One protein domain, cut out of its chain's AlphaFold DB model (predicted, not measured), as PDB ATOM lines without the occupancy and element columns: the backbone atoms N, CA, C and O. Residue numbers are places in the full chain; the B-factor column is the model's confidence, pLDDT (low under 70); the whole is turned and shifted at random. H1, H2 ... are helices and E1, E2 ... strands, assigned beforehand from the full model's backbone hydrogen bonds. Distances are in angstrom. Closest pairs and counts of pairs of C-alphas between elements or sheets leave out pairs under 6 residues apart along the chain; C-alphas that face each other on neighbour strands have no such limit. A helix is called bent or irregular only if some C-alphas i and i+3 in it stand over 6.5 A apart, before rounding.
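Overview. This is residues 37 to 132 and 151 to 186 of the 187 residues of an uncharacterized protein of Rhizophagus irregularis (strain DAOM 197198w) (UniProt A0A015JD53). A twisted sheet of five strands forms one layer, and two long helices, H1 and H2, lie side by side over one of its faces, with no named helix on the other face. H1 runs along the edge strand E1, H2 covers E4, E3 and E2, and the short H3 lies off the sheet. The printed part has 132 residues, with three named helices and five named strands in the order H1 E1 H2 E2 E3 E4 E5 H3; the sheet's order is E1 E5 E4 E3 E2, all antiparallel, and the class is mixed, helices and strands. The whole is compact, with a radius of gyration of the C-alphas of 15.2 A and spans of 45 by 35 by 25 A.

Arrangement. In the sheet, E1, residues 70 to 77, is an edge strand and the neighbour of E5, residues 169 to 176; N 72 and O 174 are 2.8 A apart, within hydrogen-bond range. E4, residues 158 to 164, forms a hairpin with E5, with N 160 and O 173 at 2.8 A. E3, residues 118 to 125, is E4's other neighbour, with N 121 and O 161 at 2.8 A. The other edge strand, E2, residues 104 to 111, forms a hairpin with E3, with N 110 and O 120 at 2.9 A; E2 bends by 53 degrees at residue 107. Residues 40 to 41 pair in parallel with residues 75 to 76 of E1. H1, residues 43 to 58, and H2, residues 85 to 100, are on the same face, making two layers, helices on one face of a sheet. H1 lies over E1 at a height over the sheet of 8.4 A, along the strands, at 14 degrees to E1 on the local plane. The closest C-alphas of H2 and E4 are those of Ser 89 and Ile 161, 6.7 A apart. H1 and H2 touch, closest at the C-alphas of Phe 51 and Ser 99, 5.4 A apart, and run the same way at a shallow tilt of 33 degrees, only just short of steep. H3, residues 183 to 186, is not on the sheet and is apart from H1 and H2. In H1 and H2 every O i to N i+4 pair is within hydrogen-bond range; H3 is too short for such a pair.

Along the chain. H1 begins at C-alpha 43 (7.559, -14.373, 10.699) and spans 23.1 A; H2 spans 22.5 A. From first to last C-alpha E1 measures 22.1 A, E5 22.9 A, E4 19.5 A, E3 23.5 A and E2 20.7 A. H3, 5.6 A long, ends at C-alpha 186 (16.936, 8.626, -3.408).

Size, cuts and confidence. The C-alphas of Tyr 62 and Ser 116 are the two farthest apart, 46.6 A. Residues 133 to 150 are not printed, and C-alphas 132 and 151 are 9.5 A apart across the cut. The link from H1 to E1, 11 residues, is long. Mean pLDDT of the printed part is 84.1; residues 37 to 38, 58 to 68, 80 to 82 and 184 to 186 are under 70.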
ATOM      1  N   ASN A  37      15.030 -16.165  26.419       39.69
ATOM      2  CA  ASN A  37      14.112 -17.107  25.821       39.69
ATOM      3  C   ASN A  37      14.361 -16.906  24.330       39.69
ATOM      4  O   ASN A  37      14.141 -15.809  23.816       39.69
ATOM      5  N   SER A  38      14.967 -17.880  23.652       54.41
ATOM      6  CA  SER A  38      14.924 -17.878  22.200       54.41
ATOM      7  C   SER A  38      13.479 -18.217  21.863       54.41
ATOM      8  O   SER A  38      13.170 -19.353  21.512       54.41
ATOM      9  N   GLU A  39      12.590 -17.271  22.147       70.19
ATOM     10  CA  GLU A  39      11.186 -17.356  21.840       70.19
ATOM     11  C   GLU A  39      11.140 -17.591  20.343       70.19
ATOM     12  O   GLU A  39      11.779 -16.885  19.557       70.19
ATOM     13  N   LEU A  40      10.545 -18.718  19.980       85.69
ATOM     14  CA  LEU A  40      10.425 -19.093  18.595       85.69
ATOM     15  C   LEU A  40       9.377 -18.163  18.000       85.69
ATOM     16  O   LEU A  40       8.198 -18.273  18.325       85.69
ATOM     17  N   LEU A  41       9.821 -17.209  17.188       90.75
ATOM     18  CA  LEU A  41       8.948 -16.159  16.684       90.75
ATOM     19  C   LEU A  41       8.152 -16.655  15.475       90.75
ATOM     20  O   LEU A  41       8.596 -17.525  14.719       90.75
ATOM     21  N   THR A  42       6.996 -16.044  15.242       90.62
ATOM     22  CA  THR A  42       6.391 -16.069  13.911       90.62
ATOM     23  C   THR A  42       7.155 -15.117  12.989       90.62
ATOM     24  O   THR A  42       7.935 -14.265  13.429       90.62
ATOM     25  N   LEU A  43       6.930 -15.246  11.685       88.06
ATOM     26  CA  LEU A  43       7.559 -14.373  10.699       88.06
ATOM     27  C   LEU A  43       7.126 -12.900  10.869       88.06
ATOM     28  O   LEU A  43       7.942 -11.990  10.726       88.06
ATOM     29  N   GLU A  44       5.864 -12.675  11.247       87.69
ATOM     30  CA  GLU A  44       5.323 -11.347  11.559       87.69
ATOM     31  C   GLU A  44       5.976 -10.751  12.814       87.69
ATOM     32  O   GLU A  44       6.385  -9.591  12.819       87.69
ATOM     33  N   GLU A  45       6.136 -11.558  13.864       91.00
ATOM     34  CA  GLU A  45       6.747 -11.113  15.116       91.00
ATOM     35  C   GLU A  45       8.227 -10.753  14.929       91.00
ATOM     36  O   GLU A  45       8.700  -9.739  15.440       91.00
ATOM     37  N   MET A  46       8.953 -11.517  14.105       92.19
ATOM     38  CA  MET A  46      10.314 -11.165  13.695       92.19
ATOM     39  C   MET A  46      10.371  -9.783  13.031       92.19
ATOM     40  O   MET A  46      11.249  -8.986  13.366       92.19
ATOM     41  N   SER A  47       9.466  -9.509  12.087       89.44
ATOM     42  CA  SER A  47       9.420  -8.222  11.385       89.44
ATOM     43  C   SER A  47       9.158  -7.067  12.358       89.44
ATOM     44  O   SER A  47       9.903  -6.085  12.351       89.44
ATOM     45  N   LYS A  48       8.191  -7.219  13.274       89.06
ATOM     46  CA  LYS A  48       7.902  -6.224  14.322       89.06
ATOM     47  C   LYS A  48       9.113  -5.949  15.209       89.06
ATOM     48  O   LYS A  48       9.459  -4.790  15.432       89.06
ATOM     49  N   GLN A  49       9.793  -6.993  15.684       89.69
ATOM     50  CA  GLN A  49      10.969  -6.830  16.542       89.69
ATOM     51  C   GLN A  49      12.135  -6.154  15.820       89.69
ATOM     52  O   GLN A  49      12.834  -5.328  16.411       89.69
ATOM     53  N   LEU A  50      12.349  -6.477  14.541       89.38
ATOM     54  CA  LEU A  50      13.362  -5.808  13.731       89.38
ATOM     55  C   LEU A  50      13.023  -4.325  13.540       89.38
ATOM     56  O   LEU A  50      13.896  -3.478  13.721       89.38
ATOM     57  N   PHE A  51      11.765  -4.009  13.232       86.50
ATOM     58  CA  PHE A  51      11.304  -2.634  13.063       86.50
ATOM     59  C   PHE A  51      11.515  -1.791  14.329       86.50
ATOM     60  O   PHE A  51      12.122  -0.723  14.262       86.50
ATOM     61  N   VAL A  52      11.111  -2.300  15.499       85.25
ATOM     62  CA  VAL A  52      11.348  -1.628  16.793       85.25
ATOM     63  C   VAL A  52      12.838  -1.372  17.011       85.25
ATOM     64  O   VAL A  52      13.228  -0.267  17.380       85.25
ATOM     65  N   LYS A  53      13.689  -2.356  16.708       84.50
ATOM     66  CA  LYS A  53      15.140  -2.210  16.846       84.50
ATOM     67  C   LYS A  53      15.721  -1.102  15.966       84.50
ATOM     68  O   LYS A  53      16.675  -0.446  16.367       84.50
ATOM     69  N   ILE A  54      15.181  -0.909  14.767       83.00
ATOM     70  CA  ILE A  54      15.610   0.168  13.868       83.00
ATOM     71  C   ILE A  54      15.180   1.524  14.425       83.00
ATOM     72  O   ILE A  54      16.002   2.434  14.479       83.00
ATOM     73  N   LEU A  55      13.945   1.639  14.922       80.50
ATOM     74  CA  LEU A  55      13.468   2.866  15.567       80.50
ATOM     75  C   LEU A  55      14.319   3.258  16.782       80.50
ATOM     76  O   LEU A  55      14.626   4.434  16.965       80.50
ATOM     77  N   GLU A  56      14.740   2.288  17.600       79.62
ATOM     78  CA  GLU A  56      15.653   2.529  18.728       79.62
ATOM     79  C   GLU A  56      17.014   3.083  18.283       79.62
ATOM     80  O   GLU A  56      17.645   3.838  19.022       79.62
ATOM     81  N   ILE A  57      17.483   2.707  17.091       76.50
ATOM     82  CA  ILE A  57      18.736   3.226  16.537       76.50
ATOM     83  C   ILE A  57      18.539   4.655  16.016       76.50
ATOM     84  O   ILE A  57      19.367   5.517  16.303       76.50
ATOM     85  N   ASP A  58      17.438   4.913  15.307       68.69
ATOM     86  CA  ASP A  58      17.153   6.212  14.688       68.69
ATOM     87  C   ASP A  58      16.829   7.312  15.725       68.69
ATOM     88  O   ASP A  58      17.094   8.487  15.486       68.69
ATOM     89  N   THR A  59      16.284   6.950  16.893       64.94
ATOM     90  CA  THR A  59      15.866   7.901  17.949       64.94
ATOM     91  C   THR A  59      16.966   8.272  18.948       64.94
ATOM     92  O   THR A  59      16.750   9.107  19.829       64.94
ATOM     93  N   ASN A  60      18.152   7.672  18.852       61.56
ATOM     94  CA  ASN A  60      19.201   7.849  19.852       61.56
ATOM     95  C   ASN A  60      20.144   9.016  19.500       61.56
ATOM     96  O   ASN A  60      21.239   8.818  18.973       61.56
ATOM     97  N   GLU A  61      19.722  10.242  19.830       49.03
ATOM     98  CA  GLU A  61      20.470  11.494  19.587       49.03
ATOM     99  C   GLU A  61      21.820  11.593  20.339       49.03
ATOM    100  O   GLU A  61      22.645  12.443  20.011       49.03
ATOM    101  N   TYR A  62      22.093  10.722  21.321       49.12
ATOM    102  CA  TYR A  62      23.299  10.768  22.168       49.12
ATOM    103  C   TYR A  62      24.499   9.970  21.629       49.12
ATOM    104  O   TYR A  62      25.520   9.835  22.310       49.12
ATOM    105  N   LEU A  63      24.406   9.401  20.424       48.16
ATOM    106  CA  LEU A  63      25.466   8.572  19.854       48.16
ATOM    107  C   LEU A  63      26.348   9.372  18.886       48.16
ATOM    108  O   LEU A  63      26.264   9.213  17.675       48.16
ATOM    109  N   GLU A  64      27.325  10.105  19.426       41.06
ATOM    110  CA  GLU A  64      28.524  10.547  18.678       41.06
ATOM    111  C   GLU A  64      29.417   9.370  18.206       41.06
ATOM    112  O   GLU A  64      30.526   9.561  17.708       41.06
ATOM    113  N   ASN A  65      28.968   8.119  18.340       42.12
ATOM    114  CA  ASN A  65      29.739   6.944  17.957       42.12
ATOM    115  C   ASN A  65      29.275   6.397  16.608       42.12
ATOM    116  O   ASN A  65      28.171   5.875  16.476       42.12
ATOM    117  N   HIS A  66      30.194   6.398  15.645       44.75
ATOM    118  CA  HIS A  66      30.147   5.742  14.333       44.75
ATOM    119  C   HIS A  66      29.994   4.190  14.381       44.75
ATOM    120  O   HIS A  66      30.566   3.479  13.555       44.75
ATOM    121  N   LEU A  67      29.263   3.640  15.361       50.75
ATOM    122  CA  LEU A  67      29.116   2.210  15.683       50.75
ATOM    123  C   LEU A  67      27.641   1.753  15.768       50.75
ATOM    124  O   LEU A  67      27.337   0.750  16.410       50.75
ATOM    125  N   THR A  68      26.711   2.463  15.133       65.50
ATOM    126  CA  THR A  68      25.261   2.189  15.174       65.50
ATOM    127  C   THR A  68      24.809   1.246  14.062       65.50
ATOM    128  O   THR A  68      23.943   1.554  13.251       65.50
ATOM    129  N   GLY A  69      25.433   0.075  13.980       76.50
ATOM    130  CA  GLY A  69      25.009  -0.961  13.045       76.50
ATOM    131  C   GLY A  69      23.777  -1.741  13.514       76.50
ATOM    132  O   GLY A  69      23.506  -1.846  14.709       76.50
ATOM    133  N   ILE A  70      23.071  -2.378  12.582       85.94
ATOM    134  CA  ILE A  70      22.008  -3.340  12.897       85.94
ATOM    135  C   ILE A  70      22.659  -4.702  13.161       85.94
ATOM    136  O   ILE A  70      23.272  -5.275  12.265       85.94
ATOM    137  N   ASP A  71      22.532  -5.246  14.371       88.88
ATOM    138  CA  ASP A  71      22.880  -6.645  14.680       88.88
ATOM    139  C   ASP A  71      21.655  -7.356  15.250       88.88
ATOM    140  O   ASP A  71      21.324  -7.192  16.422       88.88
ATOM    141  N   PHE A  72      20.933  -8.101  14.421       89.69
ATOM    142  CA  PHE A  72      19.660  -8.722  14.772       89.69
ATOM    143  C   PHE A  72      19.731 -10.239  14.617       89.69
ATOM    144  O   PHE A  72      20.231 -10.760  13.621       89.69
ATOM    145  N   ASN A  73      19.244 -10.951  15.631       93.12
ATOM    146  CA  ASN A  73      19.329 -12.401  15.718       93.12
ATOM    147  C   ASN A  73      18.034 -12.955  16.291       93.12
ATOM    148  O   ASN A  73      17.655 -12.577  17.396       93.12
ATOM    149  N   CYS A  74      17.403 -13.885  15.582       92.81
ATOM    150  CA  CYS A  74      16.221 -14.576  16.079       92.81
ATOM    151  C   CYS A  74      16.127 -16.003  15.529       92.81
ATOM    152  O   CYS A  74      16.826 -16.387  14.585       92.81
ATOM    153  N   ASN A  75      15.246 -16.789  16.143       93.88
ATOM    154  CA  ASN A  75      14.763 -18.038  15.578       93.88
ATOM    155  C   ASN A  75      13.284 -17.861  15.251       93.88
ATOM    156  O   ASN A  75      12.542 -17.328  16.073       93.88
ATOM    157  N   ILE A  76      12.869 -18.339  14.086       92.94
ATOM    158  CA  ILE A  76      11.475 -18.317  13.649       92.94
ATOM    159  C   ILE A  76      10.981 -19.738  13.379       92.94
ATOM    160  O   ILE A  76      11.754 -20.582  12.906       92.94
ATOM    161  N   SER A  77       9.709 -20.001  13.680       91.00
ATOM    162  CA  SER A  77       9.019 -21.205  13.205       91.00
ATOM    163  C   SER A  77       8.736 -21.054  11.710       91.00
ATOM    164  O   SER A  77       8.372 -19.973  11.239       91.00
ATOM    165  N   ILE A  78       8.923 -22.142  10.966       88.06
ATOM    166  CA  ILE A  78       8.629 -22.226   9.529       88.06
ATOM    167  C   ILE A  78       7.606 -23.329   9.219       88.06
ATOM    168  O   ILE A  78       7.472 -23.724   8.068       88.06
ATOM    169  N   ASP A  79       6.858 -23.787  10.231       80.00
ATOM    170  CA  ASP A  79       5.906 -24.910  10.154       80.00
ATOM    171  C   ASP A  79       4.767 -24.717   9.130       80.00
ATOM    172  O   ASP A  79       4.126 -25.682   8.729       80.00
ATOM    173  N   MET A  80       4.506 -23.476   8.704       67.50
ATOM    174  CA  MET A  80       3.399 -23.102   7.808       67.50
ATOM    175  C   MET A  80       3.864 -22.677   6.399       67.50
ATOM    176  O   MET A  80       3.110 -22.032   5.673       67.50
ATOM    177  N   MET A  81       5.119 -22.948   6.026       68.25
ATOM    178  CA  MET A  81       5.748 -22.418   4.806       68.25
ATOM    179  C   MET A  81       5.933 -23.493   3.722       68.25
ATOM    180  O   MET A  81       6.027 -24.673   4.031       68.25
ATOM    181  N   ASP A  82       6.009 -23.069   2.452       66.00
ATOM    182  CA  ASP A  82       6.302 -23.932   1.289       66.00
ATOM    183  C   ASP A  82       7.609 -24.728   1.506       66.00
ATOM    184  O   ASP A  82       8.600 -24.173   1.994       66.00
ATOM    185  N   ASP A  83       7.629 -26.002   1.105       71.69
ATOM    186  CA  ASP A  83       8.748 -26.932   1.334       71.69
ATOM    187  C   ASP A  83      10.018 -26.559   0.547       71.69
ATOM    188  O   ASP A  83      11.080 -27.145   0.769       71.69
ATOM    189  N   ASP A  84       9.948 -25.587  -0.373       88.69
ATOM    190  CA  ASP A  84      11.117 -25.072  -1.092       88.69
ATOM    191  C   ASP A  84      11.965 -24.146  -0.190       88.69
ATOM    192  O   ASP A  84      11.626 -22.966   0.003       88.69
ATOM    193  N   PRO A  85      13.150 -24.599   0.275       90.44
ATOM    194  CA  PRO A  85      13.980 -23.829   1.198       90.44
ATOM    195  C   PRO A  85      14.454 -22.502   0.590       90.44
ATOM    196  O   PRO A  85      14.712 -21.529   1.302       90.44
ATOM    197  N   LYS A  86      14.573 -22.437  -0.743       91.62
ATOM    198  CA  LYS A  86      15.007 -21.227  -1.440       91.62
ATOM    199  C   LYS A  86      13.905 -20.175  -1.447       91.62
ATOM    200  O   LYS A  86      14.208 -19.008  -1.192       91.62
ATOM    201  N   LYS A  87      12.649 -20.558  -1.698       92.00
ATOM    202  CA  LYS A  87      11.509 -19.630  -1.599       92.00
ATOM    203  C   LYS A  87      11.344 -19.122  -0.177       92.00
ATOM    204  O   LYS A  87      11.265 -17.913   0.009       92.00
ATOM    205  N   LEU A  88      11.416 -20.012   0.811       92.25
ATOM    206  CA  LEU A  88      11.355 -19.641   2.221       92.25
ATOM    207  C   LEU A  88      12.449 -18.633   2.595       92.25
ATOM    208  O   LEU A  88      12.173 -17.583   3.174       92.25
ATOM    209  N   SER A  89      13.696 -18.903   2.196       94.38
ATOM    210  CA  SER A  89      14.796 -17.966   2.439       94.38
ATOM    211  C   SER A  89      14.565 -16.605   1.778       94.38
ATOM    212  O   SER A  89      14.931 -15.584   2.350       94.38
ATOM    213  N   LYS A  90      13.918 -16.572   0.607       93.88
ATOM    214  CA  LYS A  90      13.573 -15.327  -0.078       93.88
ATOM    215  C   LYS A  90      12.463 -14.559   0.647       93.88
ATOM    216  O   LYS A  90      12.639 -13.370   0.858       93.88
ATOM    217  N   MET A  91      11.402 -15.229   1.097       93.00
ATOM    218  CA  MET A  91      10.319 -14.593   1.863       93.00
ATOM    219  C   MET A  91      10.837 -13.907   3.134       93.00
ATOM    220  O   MET A  91      10.472 -12.771   3.420       93.00
ATOM    221  N   ILE A  92      11.740 -14.567   3.868       94.69
ATOM    222  CA  ILE A  92      12.382 -13.986   5.058       94.69
ATOM    223  C   ILE A  92      13.163 -12.715   4.691       94.69
ATOM    224  O   ILE A  92      13.110 -11.726   5.417       94.69
ATOM    225  N   ILE A  93      13.895 -12.732   3.573       95.31
ATOM    226  CA  ILE A  93      14.674 -11.573   3.114       95.31
ATOM    227  C   ILE A  93      13.781 -10.425   2.671       95.31
ATOM    228  O   ILE A  93      14.103  -9.282   2.988       95.31
ATOM    229  N   ASP A  94      12.697 -10.707   1.954       93.38
ATOM    230  CA  ASP A  94      11.779  -9.676   1.477       93.38
ATOM    231  C   ASP A  94      11.179  -8.920   2.682       93.38
ATOM    232  O   ASP A  94      11.263  -7.697   2.731       93.38
ATOM    233  N   LEU A  95      10.769  -9.625   3.744       92.62
ATOM    234  CA  LEU A  95      10.283  -8.994   4.982       92.62
ATOM    235  C   LEU A  95      11.348  -8.217   5.758       92.62
ATOM    236  O   LEU A  95      11.065  -7.151   6.307       92.62
ATOM    237  N   ILE A  96      12.578  -8.733   5.831       93.88
ATOM    238  CA  ILE A  96      13.683  -7.980   6.440       93.88
ATOM    239  C   ILE A  96      13.920  -6.689   5.653       93.88
ATOM    240  O   ILE A  96      14.050  -5.636   6.266       93.88
ATOM    241  N   SER A  97      13.905  -6.771   4.319       91.94
ATOM    242  CA  SER A  97      14.103  -5.630   3.415       91.94
ATOM    243  C   SER A  97      12.988  -4.590   3.554       91.94
ATOM    244  O   SER A  97      13.251  -3.393   3.506       91.94
ATOM    245  N   GLU A  98      11.743  -5.030   3.746       90.50
ATOM    246  CA  GLU A  98      10.604  -4.151   4.042       90.50
ATOM    247  C   GLU A  98      10.749  -3.470   5.407       90.50
ATOM    248  O   GLU A  98      10.405  -2.300   5.552       90.50
ATOM    249  N   SER A  99      11.295  -4.183   6.395       88.94
ATOM    250  CA  SER A  99      11.453  -3.673   7.761       88.94
ATOM    251  C   SER A  99      12.618  -2.685   7.882       88.94
ATOM    252  O   SER A  99      12.496  -1.680   8.576       88.94
ATOM    253  N   ASP A 100      13.757  -2.964   7.232       87.56
ATOM    254  CA  ASP A 100      14.987  -2.166   7.340       87.56
ATOM    255  C   ASP A 100      15.240  -1.198   6.179       87.56
ATOM    256  O   ASP A 100      16.083  -0.299   6.298       87.56
ATOM    257  N   GLY A 101      14.486  -1.342   5.088       88.19
ATOM    258  CA  GLY A 101      14.560  -0.518   3.888       88.19
ATOM    259  C   GLY A 101      15.783  -0.781   3.005       88.19
ATOM    260  O   GLY A 101      16.034  -0.016   2.068       88.19
ATOM    261  N   TYR A 102      16.567  -1.827   3.274       90.19
ATOM    262  CA  TYR A 102      17.719  -2.210   2.464       90.19
ATOM    263  C   TYR A 102      17.386  -3.355   1.514       90.19
ATOM    264  O   TYR A 102      16.739  -4.334   1.857       90.19
ATOM    265  N   TYR A 103      17.944  -3.289   0.307       91.88
ATOM    266  CA  TYR A 103      17.871  -4.401  -0.635       91.88
ATOM    267  C   TYR A 103      19.038  -5.361  -0.443       91.88
ATOM    268  O   TYR A 103      20.204  -4.954  -0.527       91.88
ATOM    269  N   TYR A 104      18.736  -6.650  -0.312       93.56
ATOM    270  CA  TYR A 104      19.732  -7.709  -0.169       93.56
ATOM    271  C   TYR A 104      19.803  -8.607  -1.407       93.56
ATOM    272  O   TYR A 104      18.804  -9.088  -1.933       93.56
ATOM    273  N   ILE A 105      21.021  -8.863  -1.879       93.69
ATOM    274  CA  ILE A 105      21.295  -9.702  -3.047       93.69
ATOM    275  C   ILE A 105      21.755 -11.074  -2.574       93.69
ATOM    276  O   ILE A 105      22.645 -11.181  -1.726       93.69
ATOM    277  N   TYR A 106      21.187 -12.127  -3.157       95.62
ATOM    278  CA  TYR A 106      21.641 -13.495  -2.931       95.62
ATOM    279  C   TYR A 106      23.131 -13.642  -3.262       95.62
ATOM    280  O   TYR A 106      23.582 -13.252  -4.341       95.62
ATOM    281  N   LYS A 107      23.889 -14.223  -2.333       94.44
ATOM    282  CA  LYS A 107      25.321 -14.474  -2.497       94.44
ATOM    283  C   LYS A 107      25.582 -15.938  -2.823       94.44
ATOM    284  O   LYS A 107      26.157 -16.240  -3.863       94.44
ATOM    285  N   ASP A 108      25.201 -16.826  -1.912       95.38
ATOM    286  CA  ASP A 108      25.415 -18.266  -2.023       95.38
ATOM    287  C   ASP A 108      24.559 -19.031  -1.002       95.38
ATOM    288  O   ASP A 108      23.956 -18.445  -0.096       95.38
ATOM    289  N   SER A 109      24.525 -20.350  -1.162       96.19
ATOM    290  CA  SER A 109      23.940 -21.283  -0.214       96.19
ATOM    291  C   SER A 109      24.819 -22.520  -0.082       96.19
ATOM    292  O   SER A 109      25.648 -22.814  -0.948       96.19
ATOM    293  N   TYR A 110      24.674 -23.230   1.030       94.25
ATOM    294  CA  TYR A 110      25.356 -24.497   1.250       94.25
ATOM    295  C   TYR A 110      24.588 -25.374   2.236       94.25
ATOM    296  O   TYR A 110      23.956 -24.883   3.174       94.25
ATOM    297  N   THR A 111      24.708 -26.684   2.048       92.06
ATOM    298  CA  THR A 111      24.205 -27.694   2.980       92.06
ATOM    299  C   THR A 111      25.292 -28.048   3.988       92.06
ATOM    300  O   THR A 111      26.484 -28.104   3.664       92.06
ATOM    301  N   SER A 112      24.908 -28.255   5.244       87.00
ATOM    302  CA  SER A 112      25.844 -28.664   6.287       87.00
ATOM    303  C   SER A 112      26.380 -30.075   6.030       87.00
ATOM    304  O   SER A 112      25.631 -31.012   5.779       87.00
ATOM    305  N   LYS A 113      27.700 -30.245   6.178       82.06
ATOM    306  CA  LYS A 113      28.362 -31.558   6.083       82.06
ATOM    307  C   LYS A 113      28.033 -32.489   7.256       82.06
ATOM    308  O   LYS A 113      28.200 -33.691   7.133       82.06
ATOM    309  N   LYS A 114      27.638 -31.926   8.406       79.88
ATOM    310  CA  LYS A 114      27.361 -32.683   9.642       79.88
ATOM    311  C   LYS A 114      25.899 -33.115   9.766       79.88
ATOM    312  O   LYS A 114      25.611 -34.003  10.552       79.88
ATOM    313  N   ALA A 115      24.998 -32.434   9.061       80.31
ATOM    314  CA  ALA A 115      23.554 -32.593   9.189       80.31
ATOM    315  C   ALA A 115      22.916 -32.122   7.875       80.31
ATOM    316  O   ALA A 115      22.889 -30.923   7.597       80.31
ATOM    317  N   SER A 116      22.524 -33.062   7.012       77.75
ATOM    318  CA  SER A 116      22.072 -32.776   5.640       77.75
ATOM    319  C   SER A 116      20.754 -31.999   5.572       77.75
ATOM    320  O   SER A 116      20.452 -31.395   4.551       77.75
ATOM    321  N   ASP A 117      19.999 -31.986   6.664       85.25
ATOM    322  CA  ASP A 117      18.756 -31.244   6.876       85.25
ATOM    323  C   ASP A 117      18.976 -29.751   7.184       85.25
ATOM    324  O   ASP A 117      18.016 -28.982   7.270       85.25
ATOM    325  N   ILE A 118      20.236 -29.326   7.351       91.12
ATOM    326  CA  ILE A 118      20.583 -27.932   7.624       91.12
ATOM    327  C   ILE A 118      21.078 -27.250   6.352       91.12
ATOM    328  O   ILE A 118      22.215 -27.463   5.912       91.12
ATOM    329  N   LEU A 119      20.264 -26.337   5.825       94.25
ATOM    330  CA  LEU A 119      20.619 -25.463   4.709       94.25
ATOM    331  C   LEU A 119      20.941 -24.063   5.216       94.25
ATOM    332  O   LEU A 119      20.296 -23.536   6.118       94.25
ATOM    333  N   THR A 120      21.963 -23.436   4.646       96.56
ATOM    334  CA  THR A 120      22.300 -22.043   4.941       96.56
ATOM    335  C   THR A 120      22.279 -21.215   3.673       96.56
ATOM    336  O   THR A 120      22.929 -21.576   2.698       96.56
ATOM    337  N   PHE A 121      21.603 -20.073   3.723       97.50
ATOM    338  CA  PHE A 121      21.552 -19.067   2.670       97.50
ATOM    339  C   PHE A 121      22.226 -17.786   3.155       97.50
ATOM    340  O   PHE A 121      22.070 -17.388   4.314       97.50
ATOM    341  N   ARG A 122      23.000 -17.144   2.276       97.94
ATOM    342  CA  ARG A 122      23.653 -15.864   2.557       97.94
ATOM    343  C   ARG A 122      23.231 -14.810   1.551       97.94
ATOM    344  O   ARG A 122      23.306 -15.025   0.342       97.94
ATOM    345  N   TYR A 123      22.892 -13.643   2.073       97.12
ATOM    346  CA  TYR A 123      22.527 -12.463   1.304       97.12
ATOM    347  C   TYR A 123      23.387 -11.287   1.728       97.12
ATOM    348  O   TYR A 123      23.798 -11.198   2.882       97.12
ATOM    349  N   LYS A 124      23.690 -10.393   0.791       95.31
ATOM    350  CA  LYS A 124      24.556  -9.239   1.018       95.31
ATOM    351  C   LYS A 124      23.840  -7.949   0.644       95.31
ATOM    352  O   LYS A 124      23.193  -7.914  -0.397       95.31
ATOM    353  N   CYS A 125      23.998  -6.899   1.447       93.56
ATOM    354  CA  CYS A 125      23.464  -5.575   1.136       93.56
ATOM    355  C   CYS A 125      23.912  -5.152  -0.267       93.56
ATOM    356  O   CYS A 125      25.103  -5.185  -0.599       93.56
ATOM    357  N   SER A 126      22.940  -4.783  -1.097       90.94
ATOM    358  CA  SER A 126      23.148  -4.409  -2.491       90.94
ATOM    359  C   SER A 126      24.072  -3.201  -2.615       90.94
ATOM    360  O   SER A 126      24.898  -3.162  -3.522       90.94
ATOM    361  N   GLN A 127      24.006  -2.247  -1.687       89.56
ATOM    362  CA  GLN A 127      24.813  -1.026  -1.685       89.56
ATOM    363  C   GLN A 127      26.240  -1.243  -1.147       89.56
ATOM    364  O   GLN A 127      27.031  -0.309  -1.115       89.56
ATOM    365  N   CYS A 128      26.644  -2.466  -0.794       89.69
ATOM    366  CA  CYS A 128      28.012  -2.727  -0.347       89.69
ATOM    367  C   CYS A 128      29.053  -2.449  -1.450       89.69
ATOM    368  O   CYS A 128      28.992  -3.020  -2.544       89.69
ATOM    369  N   LYS A 129      30.100  -1.671  -1.136       88.38
ATOM    370  CA  LYS A 129      31.196  -1.317  -2.062       88.38
ATOM    371  C   LYS A 129      31.898  -2.521  -2.679       88.38
ATOM    372  O   LYS A 129      32.361  -2.449  -3.809       88.38
ATOM    373  N   SER A 130      31.945  -3.657  -1.978       85.81
ATOM    374  CA  SER A 130      32.554  -4.877  -2.522       85.81
ATOM    375  C   SER A 130      31.802  -5.441  -3.734       85.81
ATOM    376  O   SER A 130      32.297  -6.362  -4.372       85.81
ATOM    377  N   LEU A 131      30.565  -4.995  -3.978       84.81
ATOM    378  CA  LEU A 131      29.757  -5.380  -5.134       84.81
ATOM    379  C   LEU A 131      29.968  -4.431  -6.320       84.81
ATOM    380  O   LEU A 131      29.389  -4.655  -7.386       84.81
ATOM    381  N   ALA A 132      30.784  -3.382  -6.160       77.75
ATOM    382  CA  ALA A 132      31.148  -2.494  -7.248       77.75
ATOM    383  C   ALA A 132      31.837  -3.302  -8.355       77.75
ATOM    384  O   ALA A 132      32.951  -3.804  -8.206       77.75
ATOM    385  N   GLU A 151      24.377   4.131  -5.482       83.81
ATOM    386  CA  GLU A 151      25.379   4.613  -4.538       83.81
ATOM    387  C   GLU A 151      25.881   3.462  -3.655       83.81
ATOM    388  O   GLU A 151      25.111   2.598  -3.218       83.81
ATOM    389  N   ARG A 152      27.200   3.400  -3.444       87.19
ATOM    390  CA  ARG A 152      27.846   2.305  -2.717       87.19
ATOM    391  C   ARG A 152      28.503   2.805  -1.442       87.19
ATOM    392  O   ARG A 152      29.249   3.776  -1.468       87.19
ATOM    393  N   PHE A 153      28.338   2.044  -0.369       87.38
ATOM    394  CA  PHE A 153      28.859   2.349   0.956       87.38
ATOM    395  C   PHE A 153      29.823   1.272   1.440       87.38
ATOM    396  O   PHE A 153      29.793   0.115   1.008       87.38
ATOM    397  N   ASN A 154      30.685   1.633   2.388       87.38
ATOM    398  CA  ASN A 154      31.579   0.693   3.058       87.38
ATOM    399  C   ASN A 154      30.854  -0.156   4.120       87.38
ATOM    400  O   ASN A 154      31.369  -0.338   5.217       87.38
ATOM    401  N   CYS A 155      29.657  -0.658   3.814       86.88
ATOM    402  CA  CYS A 155      28.911  -1.519   4.719       86.88
ATOM    403  C   CYS A 155      29.328  -2.987   4.572       86.88
ATOM    404  O   CYS A 155      29.843  -3.433   3.543       86.88
ATOM    405  N   ASN A 156      29.073  -3.761   5.621       87.50
ATOM    406  CA  ASN A 156      29.244  -5.212   5.641       87.50
ATOM    407  C   ASN A 156      27.899  -5.949   5.742       87.50
ATOM    408  O   ASN A 156      27.902  -7.110   6.145       87.50
ATOM    409  N   GLY A 157      26.800  -5.286   5.353       92.06
ATOM    410  CA  GLY A 157      25.438  -5.810   5.396       92.06
ATOM    411  C   GLY A 157      25.357  -7.250   4.906       92.06
ATOM    412  O   GLY A 157      25.589  -7.517   3.723       92.06
ATOM    413  N   LEU A 158      25.072  -8.174   5.814       95.25
ATOM    414  CA  LEU A 158      25.024  -9.606   5.580       95.25
ATOM    415  C   LEU A 158      23.842 -10.184   6.346       95.25
ATOM    416  O   LEU A 158      23.723  -9.982   7.552       95.25
ATOM    417  N   ILE A 159      23.024 -10.964   5.649       97.06
ATOM    418  CA  ILE A 159      22.005 -11.800   6.271       97.06
ATOM    419  C   ILE A 159      22.387 -13.252   6.054       97.06
ATOM    420  O   ILE A 159      22.705 -13.679   4.939       97.06
ATOM    421  N   LYS A 160      22.357 -14.022   7.135       97.81
ATOM    422  CA  LYS A 160      22.539 -15.462   7.133       97.81
ATOM    423  C   LYS A 160      21.278 -16.115   7.674       97.81
ATOM    424  O   LYS A 160      20.937 -15.937   8.838       97.81
ATOM    425  N   ILE A 161      20.638 -16.915   6.832       96.69
ATOM    426  CA  ILE A 161      19.462 -17.704   7.190       96.69
ATOM    427  C   ILE A 161      19.895 -19.157   7.238       96.69
ATOM    428  O   ILE A 161      20.413 -19.687   6.256       96.69
ATOM    429  N   LYS A 162      19.713 -19.803   8.385       95.62
ATOM    430  CA  LYS A 162      19.954 -21.233   8.555       95.62
ATOM    431  C   LYS A 162      18.623 -21.931   8.772       95.62
ATOM    432  O   LYS A 162      18.035 -21.774   9.833       95.62
ATOM    433  N   LEU A 163      18.204 -22.721   7.799       93.69
ATOM    434  CA  LEU A 163      17.009 -23.547   7.864       93.69
ATOM    435  C   LEU A 163      17.388 -24.911   8.432       93.69
ATOM    436  O   LEU A 163      18.329 -25.539   7.944       93.69
ATOM    437  N   LYS A 164      16.687 -25.345   9.475       91.75
ATOM    438  CA  LYS A 164      16.760 -26.695  10.033       91.75
ATOM    439  C   LYS A 164      15.444 -27.390   9.716       91.75
ATOM    440  O   LYS A 164      14.475 -27.224  10.456       91.75
ATOM    441  N   MET A 165      15.416 -28.131   8.614       86.25
ATOM    442  CA  MET A 165      14.175 -28.733   8.113       86.25
ATOM    443  C   MET A 165      13.640 -29.804   9.073       86.25
ATOM    444  O   MET A 165      12.439 -29.921   9.240       86.25
ATOM    445  N   GLY A 166      14.509 -30.530   9.789       84.81
ATOM    446  CA  GLY A 166      14.068 -31.553  10.747       84.81
ATOM    447  C   GLY A 166      13.316 -31.012  11.970       84.81
ATOM    448  O   GLY A 166      12.616 -31.767  12.634       84.81
ATOM    449  N   THR A 167      13.459 -29.720  12.282       87.56
ATOM    450  CA  THR A 167      12.768 -29.076  13.411       87.56
ATOM    451  C   THR A 167      11.874 -27.924  12.976       87.56
ATOM    452  O   THR A 167      11.388 -27.221  13.850       87.56
ATOM    453  N   ASN A 168      11.736 -27.663  11.670       89.31
ATOM    454  CA  ASN A 168      11.022 -26.505  11.126       89.31
ATOM    455  C   ASN A 168      11.386 -25.177  11.810       89.31
ATOM    456  O   ASN A 168      10.536 -24.347  12.134       89.31
ATOM    457  N   ILE A 169      12.689 -24.956  12.015       91.81
ATOM    458  CA  ILE A 169      13.205 -23.713  12.601       91.81
ATOM    459  C   ILE A 169      14.158 -23.053  11.618       91.81
ATOM    460  O   ILE A 169      15.097 -23.685  11.123       91.81
ATOM    461  N   ALA A 170      13.983 -21.751  11.413       93.62
ATOM    462  CA  ALA A 170      14.975 -20.920  10.755       93.62
ATOM    463  C   ALA A 170      15.675 -20.009  11.768       93.62
ATOM    464  O   ALA A 170      15.037 -19.261  12.501       93.62
ATOM    465  N   SER A 171      17.005 -20.048  11.800       95.00
ATOM    466  CA  SER A 171      17.815 -19.068  12.524       95.00
ATOM    467  C   SER A 171      18.215 -17.945  11.575       95.00
ATOM    468  O   SER A 171      18.891 -18.198  10.572       95.00
ATOM    469  N   VAL A 172      17.844 -16.715  11.911       95.81
ATOM    470  CA  VAL A 172      18.129 -15.508  11.131       95.81
ATOM    471  C   VAL A 172      19.173 -14.676  11.870       95.81
ATOM    472  O   VAL A 172      19.016 -14.379  13.051       95.81
ATOM    473  N   ASN A 173      20.248 -14.315  11.174       95.50
ATOM    474  CA  ASN A 173      21.295 -13.412  11.652       95.50
ATOM    475  C   ASN A 173      21.480 -12.303  10.614       95.50
ATOM    476  O   ASN A 173      21.900 -12.579   9.490       95.50
ATOM    477  N   LEU A 174      21.152 -11.074  10.990       93.81
ATOM    478  CA  LEU A 174      21.359  -9.857  10.216       93.81
ATOM    479  C   LEU A 174      22.468  -9.047  10.882       93.81
ATOM    480  O   LEU A 174      22.382  -8.726  12.063       93.81
ATOM    481  N   GLN A 175      23.487  -8.691  10.107       92.19
ATOM    482  CA  GLN A 175      24.567  -7.816  10.538       92.19
ATOM    483  C   GLN A 175      24.796  -6.720   9.509       92.19
ATOM    484  O   GLN A 175      25.106  -7.001   8.355       92.19
ATOM    485  N   HIS A 176      24.700  -5.469   9.936       87.06
ATOM    486  CA  HIS A 176      24.872  -4.291   9.104       87.06
ATOM    487  C   HIS A 176      25.595  -3.200   9.902       87.06
ATOM    488  O   HIS A 176      24.965  -2.330  10.480       87.06
ATOM    489  N   SER A 177      26.928  -3.254   9.957       79.81
ATOM    490  CA  SER A 177      27.768  -2.432  10.859       79.81
ATOM    491  C   SER A 177      27.634  -0.913  10.724       79.81
ATOM    492  O   SER A 177      27.976  -0.207  11.663       79.81
ATOM    493  N   ILE A 178      27.179  -0.416   9.574       77.50
ATOM    494  CA  ILE A 178      27.037   1.015   9.295       77.50
ATOM    495  C   ILE A 178      25.672   1.222   8.663       77.50
ATOM    496  O   ILE A 178      25.440   0.698   7.573       77.50
ATOM    497  N   ILE A 179      24.792   1.971   9.315       80.62
ATOM    498  CA  ILE A 179      23.556   2.446   8.693       80.62
ATOM    499  C   ILE A 179      23.925   3.566   7.722       80.62
ATOM    500  O   ILE A 179      24.681   4.476   8.055       80.62
ATOM    501  N   HIS A 180      23.448   3.457   6.489       81.75
ATOM    502  CA  HIS A 180      23.670   4.441   5.441       81.75
ATOM    503  C   HIS A 180      22.359   4.738   4.729       81.75
ATOM    504  O   HIS A 180      21.360   4.049   4.922       81.75
ATOM    505  N   LYS A 181      22.376   5.743   3.855       82.69
ATOM    506  CA  LYS A 181      21.201   6.119   3.075       82.69
ATOM    507  C   LYS A 181      20.629   4.913   2.314       82.69
ATOM    508  O   LYS A 181      21.381   4.172   1.660       82.69
ATOM    509  N   ARG A 182      19.312   4.716   2.414       82.75
ATOM    510  CA  ARG A 182      18.590   3.628   1.744       82.75
ATOM    511  C   ARG A 182      18.322   4.009   0.291       82.75
ATOM    512  O   ARG A 182      18.338   5.183  -0.074       82.75
ATOM    513  N   LEU A 183      18.070   3.015  -0.561       72.31
ATOM    514  CA  LEU A 183      17.772   3.279  -1.973       72.31
ATOM    515  C   LEU A 183      16.449   4.048  -2.149       72.31
ATOM    516  O   LEU A 183      16.356   4.875  -3.049       72.31
ATOM    517  N   ASN A 184      15.466   3.813  -1.277       60.47
ATOM    518  CA  ASN A 184      14.158   4.472  -1.348       60.47
ATOM    519  C   ASN A 184      14.202   5.954  -0.941       60.47
ATOM    520  O   ASN A 184      13.306   6.696  -1.312       60.47
ATOM    521  N   ASP A 185      15.266   6.405  -0.268       54.91
ATOM    522  CA  ASP A 185      15.459   7.817   0.101       54.91
ATOM    523  C   ASP A 185      16.091   8.645  -1.048       54.91
ATOM    524  O   ASP A 185      16.480   9.805  -0.866       54.91
ATOM    525  N   LEU A 186      16.328   8.022  -2.211       45.53
ATOM    526  CA  LEU A 186      16.936   8.626  -3.408       45.53
ATOM    527  C   LEU A 186      15.924   8.880  -4.540       45.53
ATOM    528  O   LEU A 186      16.343   9.343  -5.602       45.53
TER     529      LEU A 186